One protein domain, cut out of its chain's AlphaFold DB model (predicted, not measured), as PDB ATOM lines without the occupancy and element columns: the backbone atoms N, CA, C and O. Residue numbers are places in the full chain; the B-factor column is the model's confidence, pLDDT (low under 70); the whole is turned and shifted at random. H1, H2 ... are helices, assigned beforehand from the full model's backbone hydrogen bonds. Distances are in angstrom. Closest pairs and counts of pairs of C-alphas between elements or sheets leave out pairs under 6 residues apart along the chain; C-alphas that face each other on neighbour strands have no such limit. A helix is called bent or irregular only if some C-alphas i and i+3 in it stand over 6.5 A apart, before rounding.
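Overview. This is residues 72 to 201 of the 205 residues of an uncharacterized protein of Deltaproteobacteria bacterium (UniProt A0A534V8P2). Two helical hairpins, H3 with H4 and the arm H6b with H7, pack together through H3 and H6b in a compact body, from which residues 191 to 201 of H7 stick out as an arm. H5 and H1, running opposite ways, lie across one end of the hairpin of H3 and H4, while H2 crosses H4 near its other end and the arm H6a crosses H7. The printed part has 130 residues with seven named helices, H1 to H7 in order along the chain, and no named strand; its class is all helix. It is compact, with a radius of gyration of the C-alphas of 15.2 A, and elongated, spanning 51 by 31 by 25 A.

Arrangement. H7, residues 176 to 201, touches both arms of H6, residues 147 to 172, assigned as one helix by its hydrogen bonds but bent: C-alphas 157 and 160 are 9.5 A apart. H7 and H6b, residues 160 to 172, form a hairpin, opposite ways at 36 degrees, only just steep; their closest C-alphas are those of Ala 170 and Arg 179, 4.4 A apart. H6b is itself irregular, with C-alphas 160 and 163 7.2 A apart. H6a, residues 147 to 157, touches H7 about perpendicular, at 83 degrees, closest at the C-alphas of Thr 151 and Ile 185, 5.7 A. With residues 161 to 165 alone H6b touches H3, residues 101 to 110, closest at the C-alphas of Ala 109 and His 161, 6.5 A. H3 and H4, residues 114 to 130, form a hairpin at a shallow tilt of 28 degrees, closest at the C-alphas of Ala 108 and Arg 117, 4.1 A. H2, residues 88 to 94, touches H4 about perpendicular, at 80 degrees, closest at the C-alphas of Leu 90 and Val 116, 5.4 A. H5, residues 132 to 143, touches H1, residues 72 to 80, at a shallow tilt of 11 degrees, opposite ways, closest at the C-alphas of Ala 74 and Ala 141, 6.1 A. Every O i to N i+4 pair is within hydrogen-bond range in H2, H3, H4, H5, H6a and H7; H6b has 8 of 9, and H1 has 2 of 5 beside 5 of 6 O i to N i+3 pairs.

Along the chain. H1 begins at C-alpha 72, (-43.117, 45.578, -28.666). From first to last C-alpha H4 measures 24.4 A and H7 37.3 A, H7 ending at C-alpha 201, (-14.632, 27.285, -45.530).

Size, cuts and confidence. The C-alphas farthest apart, those of Asp 97 and Thr 201, are 50.8 A apart. The printed part has no cut and no long link. Mean pLDDT of the printed part is 72.0; residues under 70 include 72 to 82 and 190 to 201.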
ATOM      1  N   GLY A  72     -42.118  46.059 -29.621       55.03
ATOM      2  CA  GLY A  72     -43.117  45.578 -28.666       55.03
ATOM      3  C   GLY A  72     -44.492  46.187 -28.928       55.03
ATOM      4  O   GLY A  72     -45.483  45.461 -28.965       55.03
ATOM      5  N   GLY A  73     -44.549  47.485 -29.223       56.38
ATOM      6  CA  GLY A  73     -45.762  48.178 -29.652       56.38
ATOM      7  C   GLY A  73     -46.336  47.619 -30.956       56.38
ATOM      8  O   GLY A  73     -47.552  47.511 -31.090       56.38
ATOM      9  N   ALA A  74     -45.483  47.210 -31.902       57.56
ATOM     10  CA  ALA A  74     -45.936  46.647 -33.175       57.56
ATOM     11  C   ALA A  74     -46.574  45.264 -32.971       57.56
ATOM     12  O   ALA A  74     -47.576  44.942 -33.609       57.56
ATOM     13  N   VAL A  75     -46.036  44.474 -32.034       60.06
ATOM     14  CA  VAL A  75     -46.632  43.197 -31.622       60.06
ATOM     15  C   VAL A  75     -47.928  43.412 -30.842       60.06
ATOM     16  O   VAL A  75     -48.902  42.718 -31.108       60.06
ATOM     17  N   ALA A  76     -47.968  44.374 -29.920       60.50
ATOM     18  CA  ALA A  76     -49.160  44.689 -29.130       60.50
ATOM     19  C   ALA A  76     -50.321  45.211 -29.996       60.50
ATOM     20  O   ALA A  76     -51.487  44.991 -29.682       60.50
ATOM     21  N   MET A  77     -50.022  45.846 -31.132       62.44
ATOM     22  CA  MET A  77     -51.040  46.294 -32.085       62.44
ATOM     23  C   MET A  77     -51.836  45.130 -32.705       62.44
ATOM     24  O   MET A  77     -52.978  45.322 -33.116       62.44
ATOM     25  N   LEU A  78     -51.270  43.915 -32.734       61.75
ATOM     26  CA  LEU A  78     -51.967  42.703 -33.187       61.75
ATOM     27  C   LEU A  78     -53.055  42.247 -32.199       61.75
ATOM     28  O   LEU A  78     -53.978  41.547 -32.611       61.75
ATOM     29  N   ASP A  79     -52.969  42.631 -30.921       62.72
ATOM     30  CA  ASP A  79     -53.978  42.310 -29.898       62.72
ATOM     31  C   ASP A  79     -55.210  43.230 -29.973       62.72
ATOM     32  O   ASP A  79     -56.246  42.929 -29.384       62.72
ATOM     33  N   GLY A  80     -55.122  44.340 -30.715       59.91
ATOM     34  CA  GLY A  80     -56.215  45.300 -30.883       59.91
ATOM     35  C   GLY A  80     -57.225  44.949 -31.983       59.91
ATOM     36  O   GLY A  80     -58.253  45.616 -32.083       59.91
ATOM     37  N   HIS A  81     -56.951  43.937 -32.816       67.06
ATOM     38  CA  HIS A  81     -57.830  43.571 -33.931       67.06
ATOM     39  C   HIS A  81     -58.964  42.636 -33.462       67.06
ATOM     40  O   HIS A  81     -58.699  41.690 -32.710       67.06
ATOM     41  N   PRO A  82     -60.219  42.838 -33.919       65.81
ATOM     42  CA  PRO A  82     -61.325  41.933 -33.609       65.81
ATOM     43  C   PRO A  82     -61.017  40.490 -34.034       65.81
ATOM     44  O   PRO A  82     -60.287  40.246 -34.995       65.81
ATOM     45  N   ALA A  83     -61.557  39.506 -33.313       77.00
ATOM     46  CA  ALA A  83     -61.273  38.103 -33.609       77.00
ATOM     47  C   ALA A  83     -61.680  37.750 -35.051       77.00
ATOM     48  O   ALA A  83     -62.781  38.064 -35.506       77.00
ATOM     49  N   VAL A  84     -60.773  37.096 -35.770       78.19
ATOM     50  CA  VAL A  84     -60.969  36.672 -37.153       78.19
ATOM     51  C   VAL A  84     -61.725  35.346 -37.143       78.19
ATOM     52  O   VAL A  84     -61.266  34.405 -36.489       78.19
ATOM     53  N   PRO A  85     -62.851  35.223 -37.867       78.19
ATOM     54  CA  PRO A  85     -63.553  33.955 -37.976       78.19
ATOM     55  C   PRO A  85     -62.681  32.934 -38.714       78.19
ATOM     56  O   PRO A  85     -62.202  33.180 -39.826       78.19
ATOM     57  N   ILE A  86     -62.493  31.773 -38.096       82.44
ATOM     58  CA  ILE A  86     -61.733  30.644 -38.622       82.44
ATOM     59  C   ILE A  86     -62.622  29.412 -38.735       82.44
ATOM     60  O   ILE A  86     -63.675  29.288 -38.120       82.44
ATOM     61  N   SER A  87     -62.233  28.477 -39.590       76.12
ATOM     62  CA  SER A  87     -63.002  27.258 -39.839       76.12
ATOM     63  C   SER A  87     -62.063  26.129 -40.246       76.12
ATOM     64  O   SER A  87     -60.865  26.344 -40.423       76.12
ATOM     65  N   GLY A  88     -62.602  24.920 -40.399       81.50
ATOM     66  CA  GLY A  88     -61.828  23.788 -40.907       81.50
ATOM     67  C   GLY A  88     -60.845  23.230 -39.880       81.50
ATOM     68  O   GLY A  88     -61.184  23.092 -38.702       81.50
ATOM     69  N   ARG A  89     -59.639  22.858 -40.328       75.31
ATOM     70  CA  ARG A  89     -58.644  22.222 -39.450       75.31
ATOM     71  C   ARG A  89     -58.031  23.220 -38.485       75.31
ATOM     72  O   ARG A  89     -57.796  22.858 -37.341       75.31
ATOM     73  N   LEU A  90     -57.846  24.466 -38.905       78.94
ATOM     74  CA  LEU A  90     -57.376  25.542 -38.041       78.94
ATOM     75  C   LEU A  90     -58.294  25.757 -36.828       78.94
ATOM     76  O   LEU A  90     -57.803  25.851 -35.707       78.94
ATOM     77  N   ALA A  91     -59.614  25.760 -37.031       81.50
ATOM     78  CA  ALA A  91     -60.576  25.882 -35.933       81.50
ATOM     79  C   ALA A  91     -60.546  24.672 -34.986       81.50
ATOM     80  O   ALA A  91     -60.623  24.823 -33.769       81.50
ATOM     81  N   GLN A  92     -60.369  23.462 -35.530       78.56
ATOM     82  CA  GLN A  92     -60.207  22.249 -34.721       78.56
ATOM     83  C   GLN A  92     -58.896  22.257 -33.927       78.56
ATOM     84  O   GLN A  92     -58.887  21.862 -32.765       78.56
ATOM     85  N   ALA A  93     -57.806  22.730 -34.534       76.06
ATOM     86  CA  ALA A  93     -56.488  22.794 -33.912       76.06
ATOM     87  C   ALA A  93     -56.410  23.867 -32.818       76.06
ATOM     88  O   ALA A  93     -55.773  23.649 -31.793       76.06
ATOM     89  N   LEU A  94     -57.073  25.009 -33.019       80.12
ATOM     90  CA  LEU A  94     -57.137  26.095 -32.038       80.12
ATOM     91  C   LEU A  94     -58.270  25.918 -31.017       80.12
ATOM     92  O   LEU A  94     -58.310  26.637 -30.022       80.12
ATOM     93  N   GLY A  95     -59.186  24.973 -31.247       81.81
ATOM     94  CA  GLY A  95     -60.337  24.719 -30.378       81.81
ATOM     95  C   GLY A  95     -61.352  25.866 -30.339       81.81
ATOM     96  O   GLY A  95     -62.129  25.957 -29.392       81.81
ATOM     97  N   THR A  96     -61.335  26.749 -31.338       81.19
ATOM     98  CA  THR A  96     -62.183  27.945 -31.431       81.19
ATOM     99  C   THR A  96     -62.554  28.212 -32.888       81.19
ATOM    100  O   THR A  96     -61.808  27.869 -33.804       81.19
ATOM    101  N   ASP A  97     -63.712  28.818 -33.118       80.00
ATOM    102  CA  ASP A  97     -64.196  29.282 -34.421       80.00
ATOM    103  C   ASP A  97     -63.821  30.745 -34.710       80.00
ATOM    104  O   ASP A  97     -64.043  31.239 -35.815       80.00
ATOM    105  N   ALA A  98     -63.189  31.430 -33.756       80.19
ATOM    106  CA  ALA A  98     -62.612  32.755 -33.942       80.19
ATOM    107  C   ALA A  98     -61.241  32.856 -33.258       80.19
ATOM    108  O   ALA A  98     -61.087  32.452 -32.104       80.19
ATOM    109  N   ALA A  99     -60.249  33.404 -33.961       80.06
ATOM    110  CA  ALA A  99     -58.886  33.562 -33.460       80.06
ATOM    111  C   ALA A  99     -58.399  35.006 -33.592       80.06
ATOM    112  O   ALA A  99     -58.674  35.687 -34.581       80.06
ATOM    113  N   SER A 100     -57.649  35.478 -32.598       81.19
ATOM    114  CA  SER A 100     -56.981  36.776 -32.688       81.19
ATOM    115  C   SER A 100     -55.835  36.737 -33.700       81.19
ATOM    116  O   SER A 100     -55.286  35.680 -34.022       81.19
ATOM    117  N   PHE A 101     -55.415  37.911 -34.169       76.69
ATOM    118  CA  PHE A 101     -54.259  38.043 -35.056       76.69
ATOM    119  C   PHE A 101     -52.979  37.448 -34.450       76.69
ATOM    120  O   PHE A 101     -52.206  36.803 -35.160       76.69
ATOM    121  N   ARG A 102     -52.776  37.591 -33.131       74.94
ATOM    122  CA  ARG A 102     -51.660  36.942 -32.423       74.94
ATOM    123  C   ARG A 102     -51.764  35.424 -32.430       74.94
ATOM    124  O   ARG A 102     -50.752  34.777 -32.668       74.94
ATOM    125  N   GLN A 103     -52.952  34.862 -32.220       78.12
ATOM    126  CA  GLN A 103     -53.158  33.410 -32.264       78.12
ATOM    127  C   GLN A 103     -52.938  32.846 -33.669       78.12
ATOM    128  O   GLN A 103     -52.321  31.796 -33.814       78.12
ATOM    129  N   LEU A 104     -53.394  33.551 -34.708       81.19
ATOM    130  CA  LEU A 104     -53.142  33.172 -36.099       81.19
ATOM    131  C   LEU A 104     -51.655  33.217 -36.439       81.19
ATOM    132  O   LEU A 104     -51.137  32.291 -37.056       81.19
ATOM    133  N   PHE A 105     -50.968  34.277 -36.019       77.81
ATOM    134  CA  PHE A 105     -49.535  34.411 -36.233       77.81
ATOM    135  C   PHE A 105     -48.754  33.314 -35.494       77.81
ATOM    136  O   PHE A 105     -47.900  32.666 -36.089       77.81
ATOM    137  N   ASP A 106     -49.076  33.060 -34.225       79.31
ATOM    138  CA  ASP A 106     -48.434  32.011 -33.430       79.31
ATOM    139  C   ASP A 106     -48.687  30.614 -34.018       79.31
ATOM    140  O   ASP A 106     -47.758  29.822 -34.169       79.31
ATOM    141  N   ALA A 107     -49.914  30.340 -34.470       80.19
ATOM    142  CA  ALA A 107     -50.245  29.102 -35.166       80.19
ATOM    143  C   ALA A 107     -49.518  28.971 -36.512       80.19
ATOM    144  O   ALA A 107     -49.096  27.878 -36.873       80.19
ATOM    145  N   ALA A 108     -49.328  30.058 -37.255       77.38
ATOM    146  CA  ALA A 108     -48.536  30.034 -38.481       77.38
ATOM    147  C   ALA A 108     -47.037  29.813 -38.204       77.38
ATOM    148  O   ALA A 108     -46.342  29.217 -39.022       77.38
ATOM    149  N   ALA A 109     -46.546  30.276 -37.052       75.44
ATOM    150  CA  ALA A 109     -45.140  30.244 -36.664       75.44
ATOM    151  C   ALA A 109     -44.692  28.924 -36.032       75.44
ATOM    152  O   ALA A 109     -43.626  28.407 -36.364       75.44
ATOM    153  N   HIS A 110     -45.493  28.397 -35.109       78.50
ATOM    154  CA  HIS A 110     -45.061  27.373 -34.161       78.50
ATOM    155  C   HIS A 110     -45.904  26.101 -34.198       78.50
ATOM    156  O   HIS A 110     -45.575  25.145 -33.497       78.50
ATOM    157  N   ASN A 111     -46.988  26.052 -34.981       78.94
ATOM    158  CA  ASN A 111     -47.829  24.860 -34.999       78.94
ATOM    159  C   ASN A 111     -47.092  23.678 -35.642       78.94
ATOM    160  O   ASN A 111     -46.461  23.814 -36.693       78.94
ATOM    161  N   GLU A 112     -47.181  22.508 -35.015       75.44
ATOM    162  CA  GLU A 112     -46.485  21.299 -35.459       75.44
ATOM    163  C   GLU A 112     -47.007  20.808 -36.822       75.44
ATOM    164  O   GLU A 112     -46.227  20.344 -37.660       75.44
ATOM    165  N   ASP A 113     -48.306  20.978 -37.096       77.19
ATOM    166  CA  ASP A 113     -48.930  20.567 -38.356       77.19
ATOM    167  C   ASP A 113     -48.740  21.634 -39.450       77.19
ATOM    168  O   ASP A 113     -49.265  22.748 -39.379       77.19
ATOM    169  N   ALA A 114     -48.026  21.262 -40.517       76.75
ATOM    170  CA  ALA A 114     -47.784  22.122 -41.675       76.75
ATOM    171  C   ALA A 114     -49.075  22.575 -42.379       76.75
ATOM    172  O   ALA A 114     -49.141  23.692 -42.893       76.75
ATOM    173  N   ALA A 115     -50.118  21.740 -42.388       78.00
ATOM    174  CA  ALA A 115     -51.407  22.109 -42.961       78.00
ATOM    175  C   ALA A 115     -52.098  23.193 -42.123       78.00
ATOM    176  O   ALA A 115     -52.686  24.112 -42.694       78.00
ATOM    177  N   VAL A 116     -51.986  23.115 -40.793       80.56
ATOM    178  CA  VAL A 116     -52.517  24.130 -39.871       80.56
ATOM    179  C   VAL A 116     -51.727  25.430 -39.995       80.56
ATOM    180  O   VAL A 116     -52.349  26.486 -40.083       80.56
ATOM    181  N   ARG A 117     -50.391  25.375 -40.112       82.56
ATOM    182  CA  ARG A 117     -49.562  26.569 -40.368       82.56
ATOM    183  C   ARG A 117     -49.991  27.299 -41.644       82.56
ATOM    184  O   ARG A 117     -50.269  28.497 -41.612       82.56
ATOM    185  N   ALA A 118     -50.133  26.566 -42.749       77.88
ATOM    186  CA  ALA A 118     -50.547  27.132 -44.034       77.88
ATOM    187  C   ALA A 118     -51.997  27.658 -44.029       77.88
ATOM    188  O   ALA A 118     -52.344  28.566 -44.791       77.88
ATOM    189  N   GLU A 119     -52.890  27.074 -43.225       79.12
ATOM    190  CA  GLU A 119     -54.264  27.563 -43.057       79.12
ATOM    191  C   GLU A 119     -54.308  28.820 -42.173       79.12
ATOM    192  O   GLU A 119     -54.998  29.778 -42.523       79.12
ATOM    193  N   ALA A 120     -53.503  28.871 -41.107       82.25
ATOM    194  CA  ALA A 120     -53.334  30.042 -40.248       82.25
ATOM    195  C   ALA A 120     -52.780  31.242 -41.023       82.25
ATOM    196  O   ALA A 120     -53.350  32.331 -40.959       82.25
ATOM    197  N   MET A 121     -51.739  31.029 -41.834       80.81
ATOM    198  CA  MET A 121     -51.167  32.077 -42.680       80.81
ATOM    199  C   MET A 121     -52.187  32.597 -43.705       80.81
ATOM    200  O   MET A 121     -52.331  33.804 -43.896       80.81
ATOM    201  N   ARG A 122     -52.973  31.708 -44.329       80.19
ATOM    202  CA  ARG A 122     -54.054  32.116 -45.244       80.19
ATOM    203  C   ARG A 122     -55.156  32.910 -44.544       80.19
ATOM    204  O   ARG A 122     -55.628  33.894 -45.113       80.19
ATOM    205  N   ALA A 123     -55.563  32.507 -43.341       81.88
ATOM    206  CA  ALA A 123     -56.553  33.235 -42.549       81.88
ATOM    207  C   ALA A 123     -56.040  34.628 -42.152       81.88
ATOM    208  O   ALA A 123     -56.764  35.610 -42.308       81.88
ATOM    209  N   PHE A 124     -54.775  34.721 -41.738       79.25
ATOM    210  CA  PHE A 124     -54.096  35.977 -41.423       79.25
ATOM    211  C   PHE A 124     -54.071  36.930 -42.626       79.25
ATOM    212  O   PHE A 124     -54.494  38.079 -42.521       79.25
ATOM    213  N   MET A 125     -53.655  36.443 -43.800       76.75
ATOM    214  CA  MET A 125     -53.628  37.258 -45.020       76.75
ATOM    215  C   MET A 125     -55.028  37.701 -45.458       76.75
ATOM    216  O   MET A 125     -55.219  38.865 -45.795       76.75
ATOM    217  N   ARG A 126     -56.027  36.811 -45.394       81.12
ATOM    218  CA  ARG A 126     -57.419  37.165 -45.710       81.12
ATOM    219  C   ARG A 126     -57.947  38.267 -44.789       81.12
ATOM    220  O   ARG A 126     -58.660  39.147 -45.259       81.12
ATOM    221  N   ALA A 127     -57.623  38.209 -43.500       77.81
ATOM    222  CA  ALA A 127     -58.050  39.218 -42.543       77.81
ATOM    223  C   ALA A 127     -57.388  40.579 -42.812       77.81
ATOM    224  O   ALA A 127     -58.073  41.597 -42.814       77.81
ATOM    225  N   LEU A 128     -56.094  40.591 -43.153       75.25
ATOM    226  CA  LEU A 128     -55.394  41.810 -43.576       75.25
ATOM    227  C   LEU A 128     -55.973  42.430 -44.849       75.25
ATOM    228  O   LEU A 128     -55.987  43.649 -44.990       75.25
ATOM    229  N   ASP A 129     -56.428  41.607 -45.792       75.44
ATOM    230  CA  ASP A 129     -57.042  42.107 -47.022       75.44
ATOM    231  C   ASP A 129     -58.458  42.640 -46.813       75.44
ATOM    232  O   ASP A 129     -58.879  43.544 -47.539       75.44
ATOM    233  N   ALA A 130     -59.184  42.106 -45.830       77.19
ATOM    234  CA  ALA A 130     -60.519  42.570 -45.476       77.19
ATOM    235  C   ALA A 130     -60.506  43.952 -44.795       77.19
ATOM    236  O   ALA A 130     -61.468  44.702 -44.958       77.19
ATOM    237  N   GLU A 131     -59.425  44.309 -44.089       72.25
ATOM    238  CA  GLU A 131     -59.270  45.604 -43.412       72.25
ATOM    239  C   GLU A 131     -58.115  46.448 -43.994       72.25
ATOM    240  O   GLU A 131     -56.981  46.404 -43.503       72.25
ATOM    241  N   PRO A 132     -58.381  47.281 -45.021       72.31
ATOM    242  CA  PRO A 132     -57.355  48.129 -45.626       72.31
ATOM    243  C   PRO A 132     -56.754  49.150 -44.646       72.31
ATOM    244  O   PRO A 132     -55.549  49.391 -44.707       72.31
ATOM    245  N   ASP A 133     -57.552  49.693 -43.721       72.81
ATOM    246  CA  ASP A 133     -57.093  50.673 -42.726       72.81
ATOM    247  C   ASP A 133     -56.116  50.046 -41.721       72.81
ATOM    248  O   ASP A 133     -55.057  50.609 -41.428       72.81
ATOM    249  N   PHE A 134     -56.423  48.837 -41.237       73.88
ATOM    250  CA  PHE A 134     -55.534  48.089 -40.351       73.88
ATOM    251  C   PHE A 134     -54.245  47.678 -41.068       73.88
ATOM    252  O   PHE A 134     -53.151  47.800 -40.512       73.88
ATOM    253  N   ARG A 135     -54.341  47.272 -42.340       74.69
ATOM    254  CA  ARG A 135     -53.172  46.984 -43.178       74.69
ATOM    255  C   ARG A 135     -52.258  48.200 -43.323       74.69
ATOM    256  O   ARG A 135     -51.044  48.053 -43.207       74.69
ATOM    257  N   GLU A 136     -52.803  49.393 -43.558       72.69
ATOM    258  CA  GLU A 136     -52.005  50.623 -43.627       72.69
ATOM    259  C   GLU A 136     -51.350  50.973 -42.289       72.69
ATOM    260  O   GLU A 136     -50.173  51.341 -42.260       72.69
ATOM    261  N   LEU A 137     -52.084  50.830 -41.184       73.56
ATOM    262  CA  LEU A 137     -51.570  51.052 -39.834       73.56
ATOM    263  C   LEU A 137     -50.393  50.109 -39.536       73.56
ATOM    264  O   LEU A 137     -49.334  50.551 -39.086       73.56
ATOM    265  N   MET A 138     -50.547  48.822 -39.859       73.31
ATOM    266  CA  MET A 138     -49.509  47.810 -39.689       73.31
ATOM    267  C   MET A 138     -48.302  48.093 -40.590       73.31
ATOM    268  O   MET A 138     -47.167  48.027 -40.129       73.31
ATOM    269  N   LEU A 139     -48.516  48.466 -41.855       74.62
ATOM    270  CA  LEU A 139     -47.428  48.837 -42.762       74.62
ATOM    271  C   LEU A 139     -46.670  50.073 -42.281       74.62
ATOM    272  O   LEU A 139     -45.446  50.089 -42.363       74.62
ATOM    273  N   ARG A 140     -47.355  51.085 -41.737       71.69
ATOM    274  CA  ARG A 140     -46.685  52.244 -41.127       71.69
ATOM    275  C   ARG A 140     -45.835  51.826 -39.935       71.69
ATOM    276  O   ARG A 140     -44.692  52.259 -39.862       71.69
ATOM    277  N   ALA A 141     -46.356  50.967 -39.061       69.62
ATOM    278  CA  ALA A 141     -45.613  50.442 -37.919       69.62
ATOM    279  C   ALA A 141     -44.401  49.597 -38.345       69.62
ATOM    280  O   ALA A 141     -43.338  49.710 -37.753       69.62
ATOM    281  N   LEU A 142     -44.517  48.790 -39.399       71.94
ATOM    282  CA  LEU A 142     -43.379  48.044 -39.947       71.94
ATOM    283  C   LEU A 142     -42.380  48.964 -40.654       71.94
ATOM    284  O   LEU A 142     -41.183  48.698 -40.638       71.94
ATOM    285  N   ASN A 143     -42.854  50.056 -41.257       73.19
ATOM    286  CA  ASN A 143     -42.005  50.996 -41.976       73.19
ATOM    287  C   ASN A 143     -41.134  51.867 -41.062       73.19
ATOM    288  O   ASN A 143     -40.142  52.412 -41.545       73.19
ATOM    289  N   THR A 144     -41.454  51.969 -39.769       72.19
ATOM    290  CA  THR A 144     -40.562  52.602 -38.783       72.19
ATOM    291  C   THR A 144     -39.353  51.729 -38.447       72.19
ATOM    292  O   THR A 144     -38.354  52.247 -37.951       72.19
ATOM    293  N   LEU A 145     -39.422  50.426 -38.738       71.81
ATOM    294  CA  LEU A 145     -38.365  49.464 -38.468       71.81
ATOM    295  C   LEU A 145     -37.485  49.264 -39.710       71.81
ATOM    296  O   LEU A 145     -37.953  49.157 -40.851       71.81
ATOM    297  N   ASP A 146     -36.178  49.187 -39.481       71.56
ATOM    298  CA  ASP A 146     -35.233  48.768 -40.506       71.56
ATOM    299  C   ASP A 146     -35.323  47.250 -40.752       71.56
ATOM    300  O   ASP A 146     -35.782  46.476 -39.907       71.56
ATOM    301  N   ASP A 147     -34.860  46.794 -41.919       69.81
ATOM    302  CA  ASP A 147     -35.004  45.383 -42.291       69.81
ATOM    303  C   ASP A 147     -34.173  44.428 -41.420       69.81
ATOM    304  O   ASP A 147     -34.493  43.240 -41.355       69.81
ATOM    305  N   PHE A 148     -33.110  44.896 -40.752       70.50
ATOM    306  CA  PHE A 148     -32.359  44.068 -39.805       70.50
ATOM    307  C   PHE A 148     -33.197  43.816 -38.549       70.50
ATOM    308  O   PHE A 148     -33.352  42.664 -38.140       70.50
ATOM    309  N   THR A 149     -33.819  44.860 -38.005       73.00
ATOM    310  CA  THR A 149     -34.758  44.773 -36.884       73.00
ATOM    311  C   THR A 149     -35.962  43.901 -37.240       73.00
ATOM    312  O   THR A 149     -36.326  43.023 -36.460       73.00
ATOM    313  N   LEU A 150     -36.520  44.040 -38.447       71.62
ATOM    314  CA  LEU A 150     -37.597  43.170 -38.939       71.62
ATOM    315  C   LEU A 150     -37.162  41.704 -39.064       71.62
ATOM    316  O   LEU A 150     -37.922  40.802 -38.718       71.62
ATOM    317  N   THR A 151     -35.932  41.454 -39.516       71.50
ATOM    318  CA  THR A 151     -35.380  40.094 -39.616       71.50
ATOM    319  C   THR A 151     -35.202  39.465 -38.232       71.50
ATOM    320  O   THR A 151     -35.603  38.322 -38.024       71.50
ATOM    321  N   GLN A 152     -34.652  40.211 -37.268       71.75
ATOM    322  CA  GLN A 152     -34.499  39.758 -35.881       71.75
ATOM    323  C   GLN A 152     -35.851  39.517 -35.211       71.75
ATOM    324  O   GLN A 152     -36.026  38.530 -34.501       71.75
ATOM    325  N   MET A 153     -36.824  40.386 -35.475       72.31
ATOM    326  CA  MET A 153     -38.187  40.242 -34.985       72.31
ATOM    327  C   MET A 153     -38.838  38.976 -35.544       72.31
ATOM    328  O   MET A 153     -39.355  38.174 -34.772       72.31
ATOM    329  N   LEU A 154     -38.748  38.746 -36.855       71.75
ATOM    330  CA  LEU A 154     -39.288  37.543 -37.485       71.75
ATOM    331  C   LEU A 154     -38.598  36.275 -36.969       71.75
ATOM    332  O   LEU A 154     -39.266  35.281 -36.711       71.75
ATOM    333  N   TYR A 155     -37.284  36.311 -36.752       70.62
ATOM    334  CA  TYR A 155     -36.545  35.184 -36.183       70.62
ATOM    335  C   TYR A 155     -36.901  34.930 -34.711       70.62
ATOM    336  O   TYR A 155     -37.067  33.786 -34.307       70.62
ATOM    337  N   GLY A 156     -37.085  35.978 -33.906       69.38
ATOM    338  CA  GLY A 156     -37.544  35.844 -32.521       69.38
ATOM    339  C   GLY A 156     -38.981  35.331 -32.409       69.38
ATOM    340  O   GLY A 156     -39.334  34.710 -31.411       69.38
ATOM    341  N   LEU A 157     -39.795  35.586 -33.435       67.44
ATOM    342  CA  LEU A 157     -41.209  35.237 -33.492       67.44
ATOM    343  C   LEU A 157     -41.510  33.899 -34.174       67.44
ATOM    344  O   LEU A 157     -42.534  33.315 -33.860       67.44
ATOM    345  N   ALA A 158     -40.685  33.452 -35.120       67.38
ATOM    346  CA  ALA A 158     -40.906  32.235 -35.907       67.38
ATOM    347  C   ALA A 158     -39.743  31.234 -35.824       67.38
ATOM    348  O   ALA A 158     -39.805  30.147 -36.400       67.38
ATOM    349  N   GLY A 159     -38.652  31.596 -35.147       73.12
ATOM    350  CA  GLY A 159     -37.465  30.764 -35.007       73.12
ATOM    351  C   GLY A 159     -36.930  30.287 -36.356       73.12
ATOM    352  O   GLY A 159     -36.726  31.064 -37.293       73.12
ATOM    353  N   SER A 160     -36.742  28.974 -36.473       72.44
ATOM    354  CA  SER A 160     -36.284  28.311 -37.699       72.44
ATOM    355  C   SER A 160     -37.237  28.462 -38.890       72.44
ATOM    356  O   SER A 160     -36.788  28.338 -40.029       72.44
ATOM    357  N   HIS A 161     -38.520  28.760 -38.661       70.50
ATOM    358  CA  HIS A 161     -39.524  28.932 -39.717       70.50
ATOM    359  C   HIS A 161     -39.561  30.348 -40.300       70.50
ATOM    360  O   HIS A 161     -40.296  30.600 -41.251       70.50
ATOM    361  N   ALA A 162     -38.739  31.275 -39.802       71.62
ATOM    362  CA  ALA A 162     -38.712  32.658 -40.278       71.62
ATOM    363  C   ALA A 162     -38.483  32.784 -41.798       71.62
ATOM    364  O   ALA A 162     -39.095  33.630 -42.446       71.62
ATOM    365  N   VAL A 163     -37.641  31.925 -42.386       70.81
ATOM    366  CA  VAL A 163     -37.378  31.919 -43.840       70.81
ATOM    367  C   VAL A 163     -38.611  31.470 -44.626       70.81
ATOM    368  O   VAL A 163     -38.985  32.110 -45.608       70.81
ATOM    369  N   GLU A 164     -39.243  30.383 -44.187       70.00
ATOM    370  CA  GLU A 164     -40.455  29.830 -44.801       70.00
ATOM    371  C   GLU A 164     -41.585  30.865 -44.739       70.00
ATOM    372  O   GLU A 164     -42.172  31.215 -45.761       70.00
ATOM    373  N   MET A 165     -41.770  31.485 -43.577       70.19
ATOM    374  CA  MET A 165     -42.776  32.515 -43.357       70.19
ATOM    375  C   MET A 165     -42.538  33.766 -44.215       70.19
ATOM    376  O   MET A 165     -43.459  34.258 -44.867       70.19
ATOM    377  N   ALA A 166     -41.296  34.257 -44.293       73.75
ATOM    378  CA  ALA A 166     -40.951  35.373 -45.173       73.75
ATOM    379  C   ALA A 166     -41.210  35.037 -46.652       73.75
ATOM    380  O   ALA A 166     -41.666  35.895 -47.411       73.75
ATOM    381  N   SER A 167     -40.959  33.792 -47.065       72.94
ATOM    382  CA  SER A 167     -41.227  33.338 -48.432       72.94
ATOM    383  C   SER A 167     -42.717  33.277 -48.754       72.94
ATOM    384  O   SER A 167     -43.126  33.747 -49.818       72.94
ATOM    385  N   GLU A 168     -43.542  32.805 -47.820       71.25
ATOM    386  CA  GLU A 168     -44.991  32.776 -47.992       71.25
ATOM    387  C   GLU A 168     -45.569  34.188 -48.090       71.25
ATOM    388  O   GLU A 168     -46.352  34.456 -49.005       71.25
ATOM    389  N   ILE A 169     -45.111  35.109 -47.235       73.81
ATOM    390  CA  ILE A 169     -45.503  36.523 -47.282       73.81
ATOM    391  C   ILE A 169     -45.073  37.148 -48.616       73.81
ATOM    392  O   ILE A 169     -45.869  37.813 -49.277       73.81
ATOM    393  N   ALA A 170     -43.842  36.909 -49.077       74.81
ATOM    394  CA  ALA A 170     -43.361  37.443 -50.352       74.81
ATOM    395  C   ALA A 170     -44.145  36.912 -51.568       74.81
ATOM    396  O   ALA A 170     -44.258  37.618 -52.579       74.81
ATOM    397  N   ALA A 171     -44.659  35.685 -51.488       72.81
ATOM    398  CA  ALA A 171     -45.407  35.036 -52.559       72.81
ATOM    399  C   ALA A 171     -46.894  35.429 -52.583       72.81
ATOM    400  O   ALA A 171     -47.454  35.575 -53.668       72.81
ATOM    401  N   HIS A 172     -47.516  35.640 -51.418       68.69
ATOM    402  CA  HIS A 172     -48.975  35.745 -51.299       68.69
ATOM    403  C   HIS A 172     -49.483  37.091 -50.768       68.69
ATOM    404  O   HIS A 172     -50.686  37.333 -50.804       68.69
ATOM    405  N   ALA A 173     -48.611  37.997 -50.313       69.81
ATOM    406  CA  ALA A 173     -49.048  39.308 -49.847       69.81
ATOM    407  C   ALA A 173     -49.625  40.171 -50.984       69.81
ATOM    408  O   ALA A 173     -48.941  40.515 -51.959       69.81
ATOM    409  N   HIS A 174     -50.869  40.614 -50.806       62.78
ATOM    410  CA  HIS A 174     -51.510  41.608 -51.658       62.78
ATOM    411  C   HIS A 174     -51.030  43.019 -51.283       62.78
ATOM    412  O   HIS A 174     -51.575  43.722 -50.441       62.78
ATOM    413  N   GLY A 175     -49.930  43.422 -51.920       65.50
ATOM    414  CA  GLY A 175     -49.315  44.741 -51.770       65.50
ATOM    415  C   GLY A 175     -47.874  44.712 -52.264       65.50
ATOM    416  O   GLY A 175     -47.144  43.755 -52.009       65.50
ATOM    417  N   SER A 176     -47.448  45.707 -53.044       69.94
ATOM    418  CA  SER A 176     -46.048  45.797 -53.497       69.94
ATOM    419  C   SER A 176     -45.088  46.022 -52.326       69.94
ATOM    420  O   SER A 176     -44.000  45.455 -52.321       69.94
ATOM    421  N   GLU A 177     -45.525  46.778 -51.318       68.44
ATOM    422  CA  GLU A 177     -44.735  47.153 -50.142       68.44
ATOM    423  C   GLU A 177     -44.380  45.939 -49.268       68.44
ATOM    424  O   GLU A 177     -43.206  45.662 -49.027       68.44
ATOM    425  N   LEU A 178     -45.386  45.154 -48.856       70.62
ATOM    426  CA  LEU A 178     -45.187  43.991 -47.984       70.62
ATOM    427  C   LEU A 178     -44.350  42.901 -48.672       70.62
ATOM    428  O   LEU A 178     -43.465  42.311 -48.056       70.62
ATOM    429  N   ARG A 179     -44.558  42.695 -49.981       73.69
ATOM    430  CA  ARG A 179     -43.719  41.796 -50.790       73.69
ATOM    431  C   ARG A 179     -42.279  42.283 -50.894       73.69
ATOM    432  O   ARG A 179     -41.364  41.466 -50.832       73.69
ATOM    433  N   SER A 180     -42.067  43.589 -51.061       74.06
ATOM    434  CA  SER A 180     -40.729  44.186 -51.121       74.06
ATOM    435  C   SER A 180     -39.978  43.985 -49.803       74.06
ATOM    436  O   SER A 180     -38.865  43.461 -49.799       74.06
ATOM    437  N   ARG A 181     -40.632  44.278 -48.674       72.44
ATOM    438  CA  ARG A 181     -40.101  44.063 -47.318       72.44
ATOM    439  C   ARG A 181     -39.744  42.599 -47.062       72.44
ATOM    440  O   ARG A 181     -38.625  42.300 -46.655       72.44
ATOM    441  N   ALA A 182     -40.653  41.674 -47.375       73.56
ATOM    442  CA  ALA A 182     -40.417  40.241 -47.216       73.56
ATOM    443  C   ALA A 182     -39.239  39.741 -48.073       73.56
ATOM    444  O   ALA A 182     -38.414  38.955 -47.606       73.56
ATOM    445  N   ARG A 183     -39.092  40.249 -49.304       74.06
ATOM    446  CA  ARG A 183     -37.917  39.976 -50.147       74.06
ATOM    447  C   ARG A 183     -36.630  40.553 -49.559       74.06
ATOM    448  O   ARG A 183     -35.605  39.883 -49.621       74.06
ATOM    449  N   GLY A 184     -36.674  41.749 -48.973       75.56
ATOM    450  CA  GLY A 184     -35.535  42.346 -48.268       75.56
ATOM    451  C   GLY A 184     -35.041  41.469 -47.113       75.56
ATOM    452  O   GLY A 184     -33.841  41.224 -46.992       75.56
ATOM    453  N   ILE A 185     -35.971  40.913 -46.330       77.06
ATOM    454  CA  ILE A 185     -35.669  39.945 -45.265       77.06
ATOM    455  C   ILE A 185     -35.032  38.675 -45.851       77.06
ATOM    456  O   ILE A 185     -33.983  38.239 -45.381       77.06
ATOM    457  N   LEU A 186     -35.608  38.106 -46.918       75.25
ATOM    458  CA  LEU A 186     -35.069  36.910 -47.576       75.25
ATOM    459  C   LEU A 186     -33.651  37.112 -48.125       75.25
ATOM    460  O   LEU A 186     -32.808  36.233 -47.960       75.25
ATOM    461  N   LEU A 187     -33.365  38.263 -48.742       75.31
ATOM    462  CA  LEU A 187     -32.033  38.582 -49.267       75.31
ATOM    463  C   LEU A 187     -30.994  38.690 -48.147       75.31
ATOM    464  O   LEU A 187     -29.877  38.203 -48.304       75.31
ATOM    465  N   ARG A 188     -31.360  39.263 -46.993       70.12
ATOM    466  CA  ARG A 188     -30.466  39.306 -45.826       70.12
ATOM    467  C   ARG A 188     -30.254  37.934 -45.204       70.12
ATOM    468  O   ARG A 188     -29.129  37.621 -44.833       70.12
ATOM    469  N   LEU A 189     -31.302  37.119 -45.098       70.00
ATOM    470  CA  LEU A 189     -31.190  35.757 -44.574       70.00
ATOM    471  C   LEU A 189     -30.346  34.866 -45.494       70.00
ATOM    472  O   LEU A 189     -29.558  34.069 -44.996       70.00
ATOM    473  N   GLY A 190     -30.463  35.032 -46.815       66.31
ATOM    474  CA  GLY A 190     -29.593  34.384 -47.800       66.31
ATOM    475  C   GLY A 190     -28.140  34.836 -47.664       66.31
ATOM    476  O   GLY A 190     -27.264  34.009 -47.435       66.31
ATOM    477  N   GLY A 191     -27.895  36.151 -47.669       61.28
ATOM    478  CA  GLY A 191     -26.544  36.705 -47.537       61.28
ATOM    479  C   GLY A 191     -25.859  36.377 -46.203       61.28
ATOM    480  O   GLY A 191     -24.655  36.149 -46.174       61.28
ATOM    481  N   ALA A 192     -26.607  36.291 -45.098       58.12
ATOM    482  CA  ALA A 192     -26.073  35.853 -43.805       58.12
ATOM    483  C   ALA A 192     -25.676  34.368 -43.808       58.12
ATOM    484  O   ALA A 192     -24.719  33.981 -43.140       58.12
ATOM    485  N   ARG A 193     -26.402  33.537 -44.562       55.66
ATOM    486  CA  ARG A 193     -26.123  32.106 -44.712       55.66
ATOM    487  C   ARG A 193     -24.895  31.870 -45.592       55.66
ATOM    488  O   ARG A 193     -24.077  31.022 -45.253       55.66
ATOM    489  N   ASP A 194     -24.738  32.669 -46.641       55.34
ATOM    490  CA  ASP A 194     -23.551  32.653 -47.499       55.34
ATOM    491  C   ASP A 194     -22.308  33.149 -46.741       55.34
ATOM    492  O   ASP A 194     -21.277  32.482 -46.762       55.34
ATOM    493  N   ALA A 195     -22.424  34.227 -45.955       55.41
ATOM    494  CA  ALA A 195     -21.333  34.728 -45.111       55.41
ATOM    495  C   ALA A 195     -20.911  33.734 -44.008       55.41
ATOM    496  O   ALA A 195     -19.728  33.618 -43.692       55.41
ATOM    497  N   ALA A 196     -21.862  32.994 -43.425       55.69
ATOM    498  CA  ALA A 196     -21.555  31.930 -42.466       55.69
ATOM    499  C   ALA A 196     -20.848  30.735 -43.130       55.69
ATOM    500  O   ALA A 196     -19.962  30.135 -42.528       55.69
ATOM    501  N   ASN A 197     -21.207  30.412 -44.376       50.47
ATOM    502  CA  ASN A 197     -20.604  29.320 -45.138       50.47
ATOM    503  C   ASN A 197     -19.187  29.671 -45.645       50.47
ATOM    504  O   ASN A 197     -18.306  28.812 -45.669       50.47
ATOM    505  N   GLU A 198     -18.931  30.939 -45.988       55.59
ATOM    506  CA  GLU A 198     -17.582  31.444 -46.297       55.59
ATOM    507  C   GLU A 198     -16.669  31.477 -45.059       55.59
ATOM    508  O   GLU A 198     -15.483  31.159 -45.154       55.59
ATOM    509  N   ALA A 199     -17.208  31.790 -43.875       56.53
ATOM    510  CA  ALA A 199     -16.443  31.754 -42.626       56.53
ATOM    511  C   ALA A 199     -16.027  30.327 -42.214       56.53
ATOM    512  O   ALA A 199     -14.957  30.150 -41.632       56.53
ATOM    513  N   ASP A 200     -16.840  29.315 -42.536       51.22
ATOM    514  CA  ASP A 200     -16.558  27.904 -42.230       51.22
ATOM    515  C   ASP A 200     -15.576  27.271 -43.240       51.22
ATOM    516  O   ASP A 200     -14.755  26.423 -42.895       51.22
ATOM    517  N   THR A 201     -15.575  27.744 -44.491       58.91
ATOM    518  CA  THR A 201     -14.632  27.285 -45.530       58.91
ATOM    519  C   THR A 201     -13.261  27.973 -45.478       58.91
ATOM    520  O   THR A 201     -12.297  27.450 -46.035       58.91
TER     521      THR A 201